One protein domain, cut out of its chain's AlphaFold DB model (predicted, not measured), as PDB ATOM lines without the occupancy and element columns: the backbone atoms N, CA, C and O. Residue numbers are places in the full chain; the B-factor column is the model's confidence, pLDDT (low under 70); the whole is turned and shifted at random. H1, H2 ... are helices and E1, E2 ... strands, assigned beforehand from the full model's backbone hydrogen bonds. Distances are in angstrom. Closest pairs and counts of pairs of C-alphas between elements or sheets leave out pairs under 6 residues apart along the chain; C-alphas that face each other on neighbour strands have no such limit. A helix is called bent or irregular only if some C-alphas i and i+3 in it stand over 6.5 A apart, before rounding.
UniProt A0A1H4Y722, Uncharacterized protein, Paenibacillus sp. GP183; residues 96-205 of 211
ATOM      1  N   GLN A  96      37.429 -18.332  -1.716       89.38
ATOM      2  CA  GLN A  96      38.376 -18.587  -0.631       89.38
ATOM      3  C   GLN A  96      37.753 -18.184   0.713       89.38
ATOM      4  O   GLN A  96      37.517 -17.004   0.957       89.38
ATOM      5  N   VAL A  97      37.566 -19.147   1.619       91.25
ATOM      6  CA  VAL A  97      36.885 -18.936   2.916       91.25
ATOM      7  C   VAL A  97      37.823 -18.996   4.126       91.25
ATOM      8  O   VAL A  97      37.392 -18.879   5.270       91.25
ATOM      9  N   SER A  98      39.128 -19.161   3.899       89.00
ATOM     10  CA  SER A  98      40.143 -19.165   4.961       89.00
ATOM     11  C   SER A  98      41.411 -18.422   4.543       89.00
ATOM     12  O   SER A  98      41.594 -18.056   3.383       89.00
ATOM     13  N   ARG A  99      42.313 -18.188   5.500       86.75
ATOM     14  CA  ARG A  99      43.620 -17.576   5.233       86.75
ATOM     15  C   ARG A  99      44.522 -18.523   4.447       86.75
ATOM     16  O   ARG A  99      44.485 -19.734   4.649       86.75
ATOM     17  N   LEU A 100      45.399 -17.949   3.627       86.56
ATOM     18  CA  LEU A 100      46.434 -18.706   2.931       86.56
ATOM     19  C   LEU A 100      47.456 -19.254   3.937       86.56
ATOM     20  O   LEU A 100      48.081 -18.498   4.687       86.56
ATOM     21  N   GLN A 101      47.632 -20.568   3.922       88.06
ATOM     22  CA  GLN A 101      48.642 -21.303   4.671       88.06
ATOM     23  C   GLN A 101      49.774 -21.709   3.733       88.06
ATOM     24  O   GLN A 101      49.571 -21.845   2.525       88.06
ATOM     25  N   ARG A 102      50.974 -21.912   4.280       88.69
ATOM     26  CA  ARG A 102      52.134 -22.356   3.505       88.69
ATOM     27  C   ARG A 102      52.862 -23.475   4.226       88.69
ATOM     28  O   ARG A 102      53.229 -23.346   5.392       88.69
ATOM     29  N   VAL A 103      53.110 -24.562   3.507       89.75
ATOM     30  CA  VAL A 103      53.792 -25.748   4.030       89.75
ATOM     31  C   VAL A 103      54.830 -26.252   3.048       89.75
ATOM     32  O   VAL A 103      54.679 -26.137   1.835       89.75
ATOM     33  N   LEU A 104      55.881 -26.847   3.590       90.31
ATOM     34  CA  LEU A 104      56.792 -27.702   2.855       90.31
ATOM     35  C   LEU A 104      56.382 -29.152   3.100       90.31
ATOM     36  O   LEU A 104      56.278 -29.590   4.250       90.31
ATOM     37  N   GLY A 105      56.210 -29.919   2.031       92.50
ATOM     38  CA  GLY A 105      55.891 -31.337   2.133       92.50
ATOM     39  C   GLY A 105      56.429 -32.155   0.974       92.50
ATOM     40  O   GLY A 105      57.000 -31.616   0.029       92.50
ATOM     41  N   THR A 106      56.255 -33.468   1.059       93.75
ATOM     42  CA  THR A 106      56.589 -34.413  -0.011       93.75
ATOM     43  C   THR A 106      55.324 -35.040  -0.558       93.75
ATOM     44  O   THR A 106      54.476 -35.495   0.207       93.75
ATOM     45  N   ILE A 107      55.216 -35.084  -1.883       92.69
ATOM     46  CA  ILE A 107      54.075 -35.694  -2.555       92.69
ATOM     47  C   ILE A 107      54.121 -37.208  -2.349       92.69
ATOM     48  O   ILE A 107      55.069 -37.875  -2.771       92.69
ATOM     49  N   THR A 108      53.093 -37.756  -1.715       95.56
ATOM     50  CA  THR A 108      52.928 -39.195  -1.495       95.56
ATOM     51  C   THR A 108      52.036 -39.844  -2.541       95.56
ATOM     52  O   THR A 108      52.226 -41.029  -2.826       95.56
ATOM     53  N   ASP A 109      51.118 -39.085  -3.138       93.94
ATOM     54  CA  ASP A 109      50.262 -39.554  -4.225       93.94
ATOM     55  C   ASP A 109      49.809 -38.413  -5.144       93.94
ATOM     56  O   ASP A 109      49.821 -37.249  -4.740       93.94
ATOM     57  N   ILE A 110      49.458 -38.746  -6.389       88.94
ATOM     58  CA  ILE A 110      48.967 -37.789  -7.390       88.94
ATOM     59  C   ILE A 110      47.818 -38.426  -8.156       88.94
ATOM     60  O   ILE A 110      47.985 -39.486  -8.758       88.94
ATOM     61  N   GLN A 111      46.689 -37.726  -8.205       88.50
ATOM     62  CA  GLN A 111      45.537 -38.128  -8.997       88.50
ATOM     63  C   GLN A 111      45.442 -37.237 -10.233       88.50
ATOM     64  O   GLN A 111      45.242 -36.022 -10.148       88.50
ATOM     65  N   ILE A 112      45.617 -37.858 -11.398       77.56
ATOM     66  CA  ILE A 112      45.532 -37.207 -12.707       77.56
ATOM     67  C   ILE A 112      44.327 -37.789 -13.433       77.56
ATOM     68  O   ILE A 112      44.240 -39.003 -13.605       77.56
ATOM     69  N   SER A 113      43.417 -36.932 -13.879       71.19
ATOM     70  CA  SER A 113      42.247 -37.321 -14.664       71.19
ATOM     71  C   SER A 113      42.084 -36.353 -15.831       71.19
ATOM     72  O   SER A 113      42.280 -35.150 -15.670       71.19
ATOM     73  N   ASP A 114      41.805 -36.879 -17.025       59.09
ATOM     74  CA  ASP A 114      41.558 -36.102 -18.248       59.09
ATOM     75  C   ASP A 114      42.562 -34.957 -18.486       59.09
ATOM     76  O   ASP A 114      42.204 -33.825 -18.804       59.09
ATOM     77  N   ARG A 115      43.858 -35.272 -18.328       52.72
ATOM     78  CA  ARG A 115      45.010 -34.356 -18.495       52.72
ATOM     79  C   ARG A 115      45.083 -33.189 -17.500       52.72
ATOM     80  O   ARG A 115      45.966 -32.344 -17.637       52.72
ATOM     81  N   ASN A 116      44.251 -33.184 -16.465       56.25
ATOM     82  CA  ASN A 116      44.339 -32.266 -15.337       56.25
ATOM     83  C   ASN A 116      44.767 -33.041 -14.084       56.25
ATOM     84  O   ASN A 116      44.258 -34.126 -13.801       56.25
ATOM     85  N   VAL A 117      45.717 -32.505 -13.317       56.22
ATOM     86  CA  VAL A 117      45.940 -33.012 -11.959       56.22
ATOM     87  C   VAL A 117      44.761 -32.526 -11.145       56.22
ATOM     88  O   VAL A 117      44.552 -31.324 -11.013       56.22
ATOM     89  N   GLN A 118      43.964 -33.467 -10.659       78.31
ATOM     90  CA  GLN A 118      42.830 -33.153  -9.806       78.31
ATOM     91  C   GLN A 118      43.309 -32.899  -8.385       78.31
ATOM     92  O   GLN A 118      42.856 -31.946  -7.760       78.31
ATOM     93  N   SER A 119      44.253 -33.697  -7.887       88.62
ATOM     94  CA  SER A 119      44.721 -33.556  -6.513       88.62
ATOM     95  C   SER A 119      46.086 -34.193  -6.264       88.62
ATOM     96  O   SER A 119      46.563 -35.046  -7.020       88.62
ATOM     97  N   ILE A 120      46.721 -33.752  -5.181       91.50
ATOM     98  CA  ILE A 120      47.940 -34.340  -4.630       91.50
ATOM     99  C   ILE A 120      47.727 -34.673  -3.156       91.50
ATOM    100  O   ILE A 120      47.117 -33.897  -2.421       91.50
ATOM    101  N   ASP A 121      48.314 -35.779  -2.713       95.44
ATOM    102  CA  ASP A 121      48.509 -36.039  -1.291       95.44
ATOM    103  C   ASP A 121      49.899 -35.553  -0.895       95.44
ATOM    104  O   ASP A 121      50.912 -36.032  -1.413       95.44
ATOM    105  N   LEU A 122      49.957 -34.598   0.029       94.75
ATOM    106  CA  LEU A 122      51.190 -33.962   0.470       94.75
ATOM    107  C   LEU A 122      51.449 -34.276   1.944       94.75
ATOM    108  O   LEU A 122      50.751 -33.773   2.824       94.75
ATOM    109  N   LYS A 123      52.494 -35.055   2.233       97.12
ATOM    110  CA  LYS A 123      52.950 -35.263   3.610       97.12
ATOM    111  C   LYS A 123      53.787 -34.080   4.074       97.12
ATOM    112  O   LYS A 123      54.886 -33.850   3.562       97.12
ATOM    113  N   VAL A 124      53.274 -33.341   5.048       94.88
ATOM    114  CA  VAL A 124      53.876 -32.103   5.541       94.88
ATOM    115  C   VAL A 124      55.101 -32.404   6.401       94.88
ATOM    116  O   VAL A 124      55.055 -33.203   7.337       94.88
ATOM    117  N   LYS A 125      56.203 -31.726   6.080       93.00
ATOM    118  CA  LYS A 125      57.468 -31.759   6.823       93.00
ATOM    119  C   LYS A 125      57.629 -30.539   7.725       93.00
ATOM    120  O   LYS A 125      58.203 -30.656   8.802       93.00
ATOM    121  N   GLN A 126      57.164 -29.376   7.272       90.62
ATOM    122  CA  GLN A 126      57.379 -28.104   7.955       90.62
ATOM    123  C   GLN A 126      56.279 -27.100   7.593       90.62
ATOM    124  O   GLN A 126      55.924 -26.969   6.421       90.62
ATOM    125  N   ASN A 127      55.798 -26.335   8.575       88.62
ATOM    126  CA  ASN A 127      54.976 -25.150   8.320       88.62
ATOM    127  C   ASN A 127      55.880 -23.947   8.069       88.62
ATOM    128  O   ASN A 127      56.872 -23.741   8.772       88.62
ATOM    129  N   ILE A 128      55.525 -23.128   7.089       85.81
ATOM    130  CA  ILE A 128      56.285 -21.939   6.729       85.81
ATOM    131  C   ILE A 128      55.393 -20.734   6.992       85.81
ATOM    132  O   ILE A 128      54.437 -20.508   6.263       85.81
ATOM    133  N   ASN A 129      55.716 -19.951   8.023       74.19
ATOM    134  CA  ASN A 129      55.011 -18.705   8.314       74.19
ATOM    135  C   ASN A 129      55.131 -17.743   7.117       74.19
ATOM    136  O   ASN A 129      56.249 -17.336   6.774       74.19
ATOM    137  N   PRO A 130      54.024 -17.328   6.478       64.25
ATOM    138  CA  PRO A 130      54.035 -16.122   5.666       64.25
ATOM    139  C   PRO A 130      54.417 -14.926   6.550       64.25
ATOM    140  O   PRO A 130      54.047 -14.880   7.720       64.25
ATOM    141  N   VAL A 131      55.105 -13.928   5.987       57.75
ATOM    142  CA  VAL A 131      55.669 -12.772   6.726       57.75
ATOM    143  C   VAL A 131      54.628 -11.988   7.555       57.75
ATOM    144  O   VAL A 131      55.012 -11.273   8.466       57.75
ATOM    145  N   ASN A 132      53.324 -12.177   7.323       60.16
ATOM    146  CA  ASN A 132      52.237 -11.504   8.046       60.16
ATOM    147  C   ASN A 132      51.094 -12.446   8.474       60.16
ATOM    148  O   ASN A 132      49.963 -11.995   8.638       60.16
ATOM    149  N   ASN A 133      51.345 -13.751   8.603       62.59
ATOM    150  CA  ASN A 133      50.333 -14.696   9.074       62.59
ATOM    151  C   ASN A 133      50.961 -15.584  10.159       62.59
ATOM    152  O   ASN A 133      51.755 -16.459   9.808       62.59
ATOM    153  N   PRO A 134      50.691 -15.337  11.458       62.81
ATOM    154  CA  PRO A 134      51.113 -16.274  12.488       62.81
ATOM    155  C   PRO A 134      50.465 -17.629  12.184       62.81
ATOM    156  O   PRO A 134      49.275 -17.695  11.890       62.81
ATOM    157  N   VAL A 135      51.258 -18.703  12.171       63.59
ATOM    158  CA  VAL A 135      50.744 -20.062  11.969       63.59
ATOM    159  C   VAL A 135      49.742 -20.368  13.083       63.59
ATOM    160  O   VAL A 135      50.117 -20.607  14.227       63.59
ATOM    161  N   ASP A 136      48.460 -20.337  12.720       68.56
ATOM    162  CA  ASP A 136      47.341 -20.639  13.616       68.56
ATOM    163  C   ASP A 136      47.176 -22.164  13.820       68.56
ATOM    164  O   ASP A 136      46.546 -22.595  14.784       68.56
ATOM    165  N   TYR A 137      47.743 -22.997  12.932       79.62
ATOM    166  CA  TYR A 137      47.568 -24.453  12.951       79.62
ATOM    167  C   TYR A 137      48.831 -25.218  12.527       79.62
ATOM    168  O   TYR A 137      49.438 -24.909  11.501       79.62
ATOM    169  N   ASP A 138      49.207 -26.246  13.293       88.44
ATOM    170  CA  ASP A 138      50.373 -27.080  12.998       88.44
ATOM    171  C   ASP A 138      50.005 -28.304  12.146       88.44
ATOM    172  O   ASP A 138      49.330 -29.222  12.613       88.44
ATOM    173  N   TYR A 139      50.476 -28.333  10.895       91.19
ATOM    174  CA  TYR A 139      50.243 -29.440   9.965       91.19
ATOM    175  C   TYR A 139      51.376 -30.475   9.923       91.19
ATOM    176  O   TYR A 139      51.285 -31.434   9.156       91.19
ATOM    177  N   ILE A 140      52.449 -30.328  10.708       93.31
ATOM    178  CA  ILE A 140      53.634 -31.196  10.621       93.31
ATOM    179  C   ILE A 140      53.261 -32.669  10.838       93.31
ATOM    180  O   ILE A 140      52.567 -33.039  11.781       93.31
ATOM    181  N   GLY A 141      53.736 -33.536   9.939       93.88
ATOM    182  CA  GLY A 141      53.493 -34.979   9.977       93.88
ATOM    183  C   GLY A 141      52.152 -35.422   9.387       93.88
ATOM    184  O   GLY A 141      51.998 -36.617   9.106       93.88
ATOM    185  N   GLN A 142      51.223 -34.493   9.143       96.00
ATOM    186  CA  GLN A 142      49.927 -34.772   8.526       96.00
ATOM    187  C   GLN A 142      50.063 -34.941   7.008       96.00
ATOM    188  O   GLN A 142      50.977 -34.400   6.379       96.00
ATOM    189  N   THR A 143      49.138 -35.695   6.416       96.75
ATOM    190  CA  THR A 143      48.976 -35.771   4.960       96.75
ATOM    191  C   THR A 143      47.789 -34.907   4.566       96.75
ATOM    192  O   THR A 143      46.678 -35.144   5.030       96.75
ATOM    193  N   LEU A 144      48.031 -33.904   3.725       95.56
ATOM    194  CA  LEU A 144      46.997 -33.027   3.190       95.56
ATOM    195  C   LEU A 144      46.575 -33.519   1.809       95.56
ATOM    196  O   LEU A 144      47.428 -33.665   0.936       95.56
ATOM    197  N   HIS A 145      45.274 -33.717   1.612       95.12
ATOM    198  CA  HIS A 145      44.693 -33.919   0.289       95.12
ATOM    199  C   HIS A 145      44.388 -32.547  -0.314       95.12
ATOM    200  O   HIS A 145      43.494 -31.847   0.163       95.12
ATOM    201  N   LEU A 146      45.173 -32.125  -1.304       92.62
ATOM    202  CA  LEU A 146      45.072 -30.800  -1.909       92.62
ATOM    203  C   LEU A 146      44.516 -30.919  -3.319       92.62
ATOM    204  O   LEU A 146      45.145 -31.530  -4.182       92.62
ATOM    205  N   ILE A 147      43.377 -30.281  -3.561       90.75
ATOM    206  CA  ILE A 147      42.822 -30.145  -4.903       90.75
ATOM    207  C   ILE A 147      43.581 -29.045  -5.648       90.75
ATOM    208  O   ILE A 147      43.833 -27.973  -5.093       90.75
ATOM    209  N   LEU A 148      43.955 -29.297  -6.901       86.62
ATOM    210  CA  LEU A 148      44.552 -28.269  -7.751       86.62
ATOM    211  C   LEU A 148      43.444 -27.600  -8.568       86.62
ATOM    212  O   LEU A 148      42.804 -28.223  -9.412       86.62
ATOM    213  N   ASP A 149      43.192 -26.325  -8.280       80.06
ATOM    214  CA  ASP A 149      42.096 -25.540  -8.869       80.06
ATOM    215  C   ASP A 149      42.517 -24.821 -10.166       80.06
ATOM    216  O   ASP A 149      42.016 -23.761 -10.518       80.06
ATOM    217  N   GLU A 150      43.491 -25.382 -10.880       78.75
ATOM    218  CA  GLU A 150      44.000 -24.857 -12.146       78.75
ATOM    219  C   GLU A 150      44.485 -26.015 -13.035       78.75
ATOM    220  O   GLU A 150      44.947 -27.041 -12.522       78.75
ATOM    221  N   PRO A 151      44.389 -25.888 -14.372       78.56
ATOM    222  CA  PRO A 151      44.865 -26.925 -15.281       78.56
ATOM    223  C   PRO A 151      46.384 -27.091 -15.175       78.56
ATOM    224  O   PRO A 151      47.110 -26.137 -14.901       78.56
ATOM    225  N   MET A 152      46.898 -28.284 -15.486       77.81
ATOM    226  CA  MET A 152      48.345 -28.546 -15.402       77.81
ATOM    227  C   MET A 152      49.192 -27.687 -16.335       77.81
ATOM    228  O   MET A 152      50.355 -27.437 -16.036       77.81
ATOM    229  N   SER A 153      48.620 -27.194 -17.433       78.56
ATOM    230  CA  SER A 153      49.292 -26.231 -18.307       78.56
ATOM    231  C   SER A 153      49.647 -24.924 -17.588       78.56
ATOM    232  O   SER A 153      50.645 -24.300 -17.940       78.56
ATOM    233  N   ALA A 154      48.895 -24.533 -16.552       78.69
ATOM    234  CA  ALA A 154      49.201 -23.365 -15.726       78.69
ATOM    235  C   ALA A 154      50.446 -23.572 -14.843       78.69
ATOM    236  O   ALA A 154      51.054 -22.599 -14.401       78.69
ATOM    237  N   ALA A 155      50.868 -24.824 -14.625       76.12
ATOM    238  CA  ALA A 155      52.087 -25.141 -13.887       76.12
ATOM    239  C   ALA A 155      53.369 -24.782 -14.665       76.12
ATOM    240  O   ALA A 155      54.444 -24.694 -14.069       76.12
ATOM    241  N   GLY A 156      53.289 -24.597 -15.989       79.69
ATOM    242  CA  GLY A 156      54.458 -24.344 -16.833       79.69
ATOM    243  C   GLY A 156      55.530 -25.428 -16.662       79.69
ATOM    244  O   GLY A 156      55.245 -26.622 -16.715       79.69
ATOM    245  N   SER A 157      56.770 -25.021 -16.401       75.88
ATOM    246  CA  SER A 157      57.913 -25.924 -16.191       75.88
ATOM    247  C   SER A 157      57.832 -26.785 -14.923       75.88
ATOM    248  O   SER A 157      58.549 -27.782 -14.803       75.88
ATOM    249  N   LEU A 158      56.940 -26.464 -13.981       75.50
ATOM    250  CA  LEU A 158      56.728 -27.275 -12.777       75.50
ATOM    251  C   LEU A 158      55.992 -28.580 -13.073       75.50
ATOM    252  O   LEU A 158      56.058 -29.504 -12.259       75.50
ATOM    253  N   GLN A 159      55.328 -28.675 -14.227       79.88
ATOM    254  CA  GLN A 159      54.610 -29.875 -14.644       79.88
ATOM    255  C   GLN A 159      55.503 -31.123 -14.576       79.88
ATOM    256  O   GLN A 159      55.106 -32.129 -13.993       79.88
ATOM    257  N   ASP A 160      56.749 -31.028 -15.048       80.19
ATOM    258  CA  ASP A 160      57.705 -32.147 -15.053       80.19
ATOM    259  C   ASP A 160      58.266 -32.482 -13.658       80.19
ATOM    260  O   ASP A 160      58.876 -33.536 -13.433       80.19
ATOM    261  N   LYS A 161      58.102 -31.569 -12.697       81.00
ATOM    262  CA  LYS A 161      58.554 -31.737 -11.310       81.00
ATOM    263  C   LYS A 161      57.472 -32.350 -10.429       81.00
ATOM    264  O   LYS A 161      57.812 -32.936  -9.393       81.00
ATOM    265  N   LEU A 162      56.200 -32.217 -10.809       83.25
ATOM    266  CA  LEU A 162      55.049 -32.681 -10.041       83.25
ATOM    267  C   LEU A 162      54.896 -34.204 -10.158       83.25
ATOM    268  O   LEU A 162      54.112 -34.731 -10.940       83.25
ATOM    269  N   LYS A 163      55.689 -34.922  -9.366       85.88
ATOM    270  CA  LYS A 163      55.709 -36.384  -9.297       85.88
ATOM    271  C   LYS A 163      55.806 -36.858  -7.854       85.88
ATOM    272  O   LYS A 163      56.302 -36.144  -6.979       85.88
ATOM    273  N   LYS A 164      55.359 -38.088  -7.611       91.31
ATOM    274  CA  LYS A 164      55.491 -38.750  -6.312       91.31
ATOM    275  C   LYS A 164      56.952 -38.743  -5.846       91.31
ATOM    276  O   LYS A 164      57.863 -39.013  -6.626       91.31
ATOM    277  N   GLY A 165      57.162 -38.426  -4.573       89.88
ATOM    278  CA  GLY A 165      58.479 -38.307  -3.944       89.88
ATOM    279  C   GLY A 165      59.130 -36.926  -4.057       89.88
ATOM    280  O   GLY A 165      60.067 -36.652  -3.312       89.88
ATOM    281  N   SER A 166      58.637 -36.031  -4.917       88.00
ATOM    282  CA  SER A 166      59.128 -34.651  -4.973       88.00
ATOM    283  C   SER A 166      58.713 -33.863  -3.724       88.00
ATOM    284  O   SER A 166      57.578 -33.984  -3.254       88.00
ATOM    285  N   SER A 167      59.619 -33.033  -3.199       88.62
ATOM    286  CA  SER A 167      59.296 -32.051  -2.156       88.62
ATOM    287  C   SER A 167      58.879 -30.721  -2.781       88.62
ATOM    288  O   SER A 167      59.573 -30.215  -3.666       88.62
ATOM    289  N   PHE A 168      57.802 -30.135  -2.266       84.44
ATOM    290  CA  PHE A 168      57.263 -28.858  -2.716       84.44
ATOM    291  C   PHE A 168      56.946 -27.936  -1.548       84.44
ATOM    292  O   PHE A 168      56.401 -28.365  -0.527       84.44
ATOM    293  N   LEU A 169      57.239 -26.653  -1.744       86.44
ATOM    294  CA  LEU A 169      56.620 -25.581  -0.978       86.44
ATOM    295  C   LEU A 169      55.265 -25.247  -1.609       86.44
ATOM    296  O   LEU A 169      55.221 -24.868  -2.778       86.44
ATOM    297  N   VAL A 170      54.185 -25.387  -0.841       86.75
ATOM    298  CA  VAL A 170      52.808 -25.212  -1.314       86.75
ATOM    299  C   VAL A 170      52.076 -24.190  -0.449       86.75
ATOM    300  O   VAL A 170      52.065 -24.289   0.777       86.75
ATOM    301  N   ASN A 171      51.452 -23.220  -1.107       88.62
ATOM    302  CA  ASN A 171      50.425 -22.341  -0.575       88.62
ATOM    303  C   ASN A 171      49.054 -22.981  -0.798       88.62
ATOM    304  O   ASN A 171      48.752 -23.402  -1.914       88.62
ATOM    305  N   PHE A 172      48.219 -23.031   0.232       90.38
ATOM    306  CA  PHE A 172      46.870 -23.586   0.136       90.38
ATOM    307  C   PHE A 172      45.900 -22.840   1.053       90.38
ATOM    308  O   PHE A 172      46.313 -22.153   1.990       90.38
ATOM    309  N   ALA A 173      44.608 -22.976   0.781       90.69
ATOM    310  CA  ALA A 173      43.534 -22.479   1.632       90.69
ATOM    311  C   ALA A 173      42.307 -23.392   1.506       90.69
ATOM    312  O   ALA A 173      42.236 -24.256   0.633       90.69
ATOM    313  N   GLN A 174      41.338 -23.196   2.390       92.12
ATOM    314  CA  GLN A 174      39.980 -23.699   2.228       92.12
ATOM    315  C   GLN A 174      39.201 -22.859   1.213       92.12
ATOM    316  O   GLN A 174      39.176 -21.627   1.319       92.12
ATOM    317  N   PHE A 175      38.536 -23.543   0.286       90.62
ATOM    318  CA  PHE A 175      37.646 -22.959  -0.712       90.62
ATOM    319  C   PHE A 175      36.256 -23.573  -0.600       90.62
ATOM    320  O   PHE A 175      36.138 -24.783  -0.421       90.62
ATOM    321  N   ALA A 176      35.224 -22.742  -0.725       90.81
ATOM    322  CA  ALA A 176      33.845 -23.178  -0.858       90.81
ATOM    323  C   ALA A 176      33.515 -23.413  -2.339       90.81
ATOM    324  O   ALA A 176      33.711 -22.530  -3.177       90.81
ATOM    325  N   ILE A 177      33.003 -24.604  -2.650       85.62
ATOM    326  CA  ILE A 177      32.609 -25.029  -3.995       85.62
ATOM    327  C   ILE A 177      31.092 -24.828  -4.173       85.62
ATOM    328  O   ILE A 177      30.297 -25.487  -3.488       85.62
ATOM    329  N   PRO A 178      30.645 -23.972  -5.110       77.44
ATOM    330  CA  PRO A 178      29.230 -23.861  -5.456       77.44
ATOM    331  C   PRO A 178      28.673 -25.130  -6.127       77.44
ATOM    332  O   PRO A 178      29.422 -25.893  -6.736       77.44
ATOM    333  N   PRO A 179      27.345 -25.360  -6.085       77.62
ATOM    334  CA  PRO A 179      26.332 -24.583  -5.363       77.62
ATOM    335  C   PRO A 179      26.142 -25.039  -3.908       77.62
ATOM    336  O   PRO A 179      25.455 -24.376  -3.141       77.62
ATOM    337  N   LYS A 180      26.707 -26.191  -3.527       74.44
ATOM    338  CA  LYS A 180      26.447 -26.831  -2.228       74.44
ATOM    339  C   LYS A 180      27.287 -26.258  -1.081       74.44
ATOM    340  O   LYS A 180      26.997 -26.568   0.068       74.44
ATOM    341  N   GLY A 181      28.302 -25.446  -1.385       78.38
ATOM    342  CA  GLY A 181      29.191 -24.846  -0.388       78.38
ATOM    343  C   GLY A 181      30.148 -25.853   0.249       78.38
ATOM    344  O   GLY A 181      30.569 -25.655   1.384       78.38
ATOM    345  N   GLU A 182      30.468 -26.948  -0.447       89.00
ATOM    346  CA  GLU A 182      31.435 -27.932   0.045       89.00
ATOM    347  C   GLU A 182      32.796 -27.263   0.245       89.00
ATOM    348  O   GLU A 182      33.268 -26.549  -0.639       89.00
ATOM    349  N   ILE A 183      33.413 -27.479   1.407       90.25
ATOM    350  CA  ILE A 183      34.698 -26.871   1.746       90.25
ATOM    351  C   ILE A 183      35.816 -27.874   1.489       90.25
ATOM    352  O   ILE A 183      35.867 -28.931   2.116       90.25
ATOM    353  N   VAL A 184      36.750 -27.503   0.618       91.38
ATOM    354  CA  VAL A 184      37.918 -28.321   0.269       91.38
ATOM    355  C   VAL A 184      39.213 -27.581   0.557       91.38
ATOM    356  O   VAL A 184      39.258 -26.352   0.511       91.38
ATOM    357  N   LEU A 185      40.294 -28.321   0.802       92.62
ATOM    358  CA  LEU A 185      41.639 -27.754   0.743       92.62
ATOM    359  C   LEU A 185      42.091 -27.715  -0.713       92.62
ATOM    360  O   LEU A 185      42.178 -28.756  -1.367       92.62
ATOM    361  N   ALA A 186      42.398 -26.521  -1.209       90.81
ATOM    362  CA  ALA A 186      42.862 -26.343  -2.573       90.81
ATOM    363  C   ALA A 186      44.091 -25.439  -2.667       90.81
ATOM    364  O   ALA A 186      44.394 -24.625  -1.786       90.81
ATOM    365  N   SER A 187      44.804 -25.615  -3.771       88.25
ATOM    366  CA  SER A 187      45.995 -24.871  -4.157       88.25
ATOM    367  C   SER A 187      45.865 -24.442  -5.620       88.25
ATOM    368  O   SER A 187      45.296 -25.164  -6.437       88.25
ATOM    369  N   ARG A 188      46.384 -23.257  -5.958       83.00
ATOM    370  CA  ARG A 188      46.398 -22.710  -7.330       83.00
ATOM    371  C   ARG A 188      47.828 -22.418  -7.753       83.00
ATOM    372  O   ARG A 188      48.554 -21.806  -6.971       83.00
ATOM    373  N   PHE A 189      48.250 -22.783  -8.959       75.88
ATOM    374  CA  PHE A 189      49.584 -22.431  -9.463       75.88
ATOM    375  C   PHE A 189      49.827 -20.922  -9.468       75.88
ATOM    376  O   PHE A 189      50.912 -20.494  -9.080       75.88
ATOM    377  N   SER A 190      48.802 -20.112  -9.733       68.44
ATOM    378  CA  SER A 190      48.862 -18.646  -9.616       68.44
ATOM    379  C   SER A 190      49.235 -18.118  -8.218       68.44
ATOM    380  O   SER A 190      49.836 -17.049  -8.112       68.44
ATOM    381  N   TYR A 191      48.952 -18.856  -7.137       61.22
ATOM    382  CA  TYR A 191      49.370 -18.487  -5.773       61.22
ATOM    383  C   TYR A 191      50.755 -18.993  -5.397       61.22
ATOM    384  O   TYR A 191      51.330 -18.581  -4.383       61.22
ATOM    385  N   ASN A 192      51.292 -19.930  -6.160       57.56
ATOM    386  CA  ASN A 192      52.471 -20.660  -5.775       57.56
ATOM    387  C   ASN A 192      53.677 -20.173  -6.570       57.56
ATOM    388  O   ASN A 192      53.923 -20.582  -7.700       57.56
ATOM    389  N   TYR A 193      54.540 -19.420  -5.895       53.50
ATOM    390  CA  TYR A 193      55.966 -19.625  -6.112       53.50
ATOM    391  C   TYR A 193      56.277 -21.046  -5.629       53.50
ATOM    392  O   TYR A 193      56.585 -21.248  -4.456       53.50
ATOM    393  N   PHE A 194      56.086 -22.045  -6.489       55.47
ATOM    394  CA  PHE A 194      56.467 -23.411  -6.164       55.47
ATOM    395  C   PHE A 194      57.987 -23.475  -6.150       55.47
ATOM    396  O   PHE A 194      58.655 -23.251  -7.159       55.47
ATOM    397  N   PHE A 195      58.527 -23.798  -4.984       61.78
ATOM    398  CA  PHE A 195      59.920 -24.185  -4.860       61.78
ATOM    399  C   PHE A 195      59.951 -25.700  -4.848       61.78
ATOM    400  O   PHE A 195      59.263 -26.325  -4.033       61.78
ATOM    401  N   TYR A 196      60.743 -26.287  -5.737       63.19
ATOM    402  CA  TYR A 196      61.074 -27.700  -5.644       63.19
ATOM    403  C   TYR A 196      62.431 -27.844  -4.962       63.19
ATOM    404  O   TYR A 196      63.341 -27.029  -5.144       63.19
ATOM    405  N   GLU A 197      62.556 -28.878  -4.140       64.81
ATOM    406  CA  GLU A 197      63.827 -29.235  -3.524       64.81
ATOM    407  C   GLU A 197      64.655 -30.055  -4.519       64.81
ATOM    408  O   GLU A 197      64.211 -31.096  -5.009       64.81
ATOM    409  N   LEU A 198      65.873 -29.605  -4.809       65.88
ATOM    410  CA  LEU A 198      66.866 -30.372  -5.554       65.88
ATOM    411  C   LEU A 198      68.153 -30.411  -4.734       65.88
ATOM    412  O   LEU A 198      68.704 -29.367  -4.395       65.88
ATOM    413  N   ASN A 199      68.636 -31.614  -4.408       67.81
ATOM    414  CA  ASN A 199      69.858 -31.820  -3.619       67.81
ATOM    415  C   ASN A 199      69.875 -31.046  -2.279       67.81
ATOM    416  O   ASN A 199      70.914 -30.527  -1.876       67.81
ATOM    417  N   GLY A 200      68.727 -30.926  -1.603       62.72
ATOM    418  CA  GLY A 200      68.617 -30.210  -0.325       62.72
ATOM    419  C   GLY A 200      68.574 -28.681  -0.437       62.72
ATOM    420  O   GLY A 200      68.670 -27.998   0.578       62.72
ATOM    421  N   SER A 201      68.458 -28.127  -1.649       63.53
ATOM    422  CA  SER A 201      68.312 -26.685  -1.891       63.53
ATOM    423  C   SER A 201      66.999 -26.371  -2.605       63.53
ATOM    424  O   SER A 201      66.595 -27.089  -3.521       63.53
ATOM    425  N   PHE A 202      66.341 -25.281  -2.203       65.44
ATOM    426  CA  PHE A 202      65.107 -24.807  -2.831       65.44
ATOM    427  C   PHE A 202      65.411 -23.958  -4.055       65.44
ATOM    428  O   PHE A 202      66.077 -22.928  -3.957       65.44
ATOM    429  N   MET A 203      64.878 -24.376  -5.197       64.44
ATOM    430  CA  MET A 203      64.969 -23.620  -6.438       64.44
ATOM    431  C   MET A 203      63.654 -22.876  -6.653       64.44
ATOM    432  O   MET A 203      62.599 -23.501  -6.740       64.44
ATOM    433  N   ALA A 204      63.720 -21.544  -6.707       59.41
ATOM    434  CA  ALA A 204      62.610 -20.712  -7.154       59.41
ATOM    435  C   ALA A 204      62.669 -20.649  -8.676       59.41
ATOM    436  O   ALA A 204      63.676 -20.190  -9.220       59.41
ATOM    437  N   GLU A 205      61.617 -21.069  -9.366       58.91
ATOM    438  CA  GLU A 205      61.520 -20.776 -10.789       58.91
ATOM    439  C   GLU A 205      60.698 -19.506 -10.984       58.91
ATOM    440  O   GLU A 205      59.581 -19.370 -10.482       58.91
TER     441      GLU A 205
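What this domain is: This is residues 96 to 205 of the 211 residues of an uncharacterized protein of Paenibacillus sp. GP183 (UniProt A0A1H4Y722). A small closed barrel of five strands, with E1, E2, E3, E5 and E4 following one another round the ring, makes the core, and the short helix H1 is outside it. The hairpin of E4 and E5 has its turn at one end of the longest axis, and a small hairpin of E6 and E7 makes the other end. The printed part has 110 residues, with one named helix and seven named strands in the order E1, E2, E3, H1, E4, E5, E6, E7; the barrel is mixed, the sheet of E6 and E7 antiparallel, and the class is mostly strand. The whole is compact, with a radius of gyration of the C-alphas of 13.4 A and spans of 44 by 37 by 22 A.

How they stand to each other: E1, residues 101 to 113, E2, residues 116 to 127, and E3, residues 143 to 148, form a meander, each strand the antiparallel neighbour of the one before. N 108 and O 121 are 2.8 A apart across E1 and E2, and N 122 and O 144 are 2.8 A apart across E2 and E3, both within hydrogen-bond range. E5, residues 182 to 187, is parallel to E3, with N 187 and O 147 at 2.9 A. E4, residues 167 to 177, is antiparallel to E5, with N 175 and O 184 at 2.9 A, and antiparallel to E1, with N 103 and O 170 at 2.9 A. E4 is staggered: residues 167 to 172 pair with E1 and residues 173 to 177 with E5. E1 bends by 99 degrees at residue 104, E2 by 76 degrees at residue 124 and E4 by 56 degrees at residue 174. H1, residues 152 to 161, is on the barrel, outside it and over none of its strands; its closest C-alphas to E2 are those of Met 152 and Asn 116, 5.5 A apart. H1 is irregular, with C-alphas 154 and 157 9.1 A apart; 0 of its 6 O i to N i+4 pairs are within hydrogen-bond range, against 5 of 7 O i to N i+3 pairs. E6, residues 195 to 198, and E7, residues 201 to 204, form a hairpin, with N 198 and O 201 at 2.9 A. The closest C-alphas of E6 and E4 are those of Tyr 196 and Phe 168, 4.9 A apart; E7 and E4 are apart.

Where its parts are: E1 begins at C-alpha 101, (48.642, -21.303, 4.671), and is 25.9 A long; E2 is 26.9 A, E3 15.4 A, H1 11.5 A, E4 27.7 A and E5 15.5 A. E6 is 9.3 A long, and E7, 9.8 A, ends at C-alpha 204, (62.610, -20.712, -7.154).

The domain as a whole: The two C-alphas farthest apart are those of Pro 179 and Asn 199, 44.2 A. The printed part has no cut. The link from E2 to E3, residues 128 to 142, is long. The mean pLDDT of the printed part is 80.6, and residues 114 to 117, 130 to 136 and 190 to 205 are under 70.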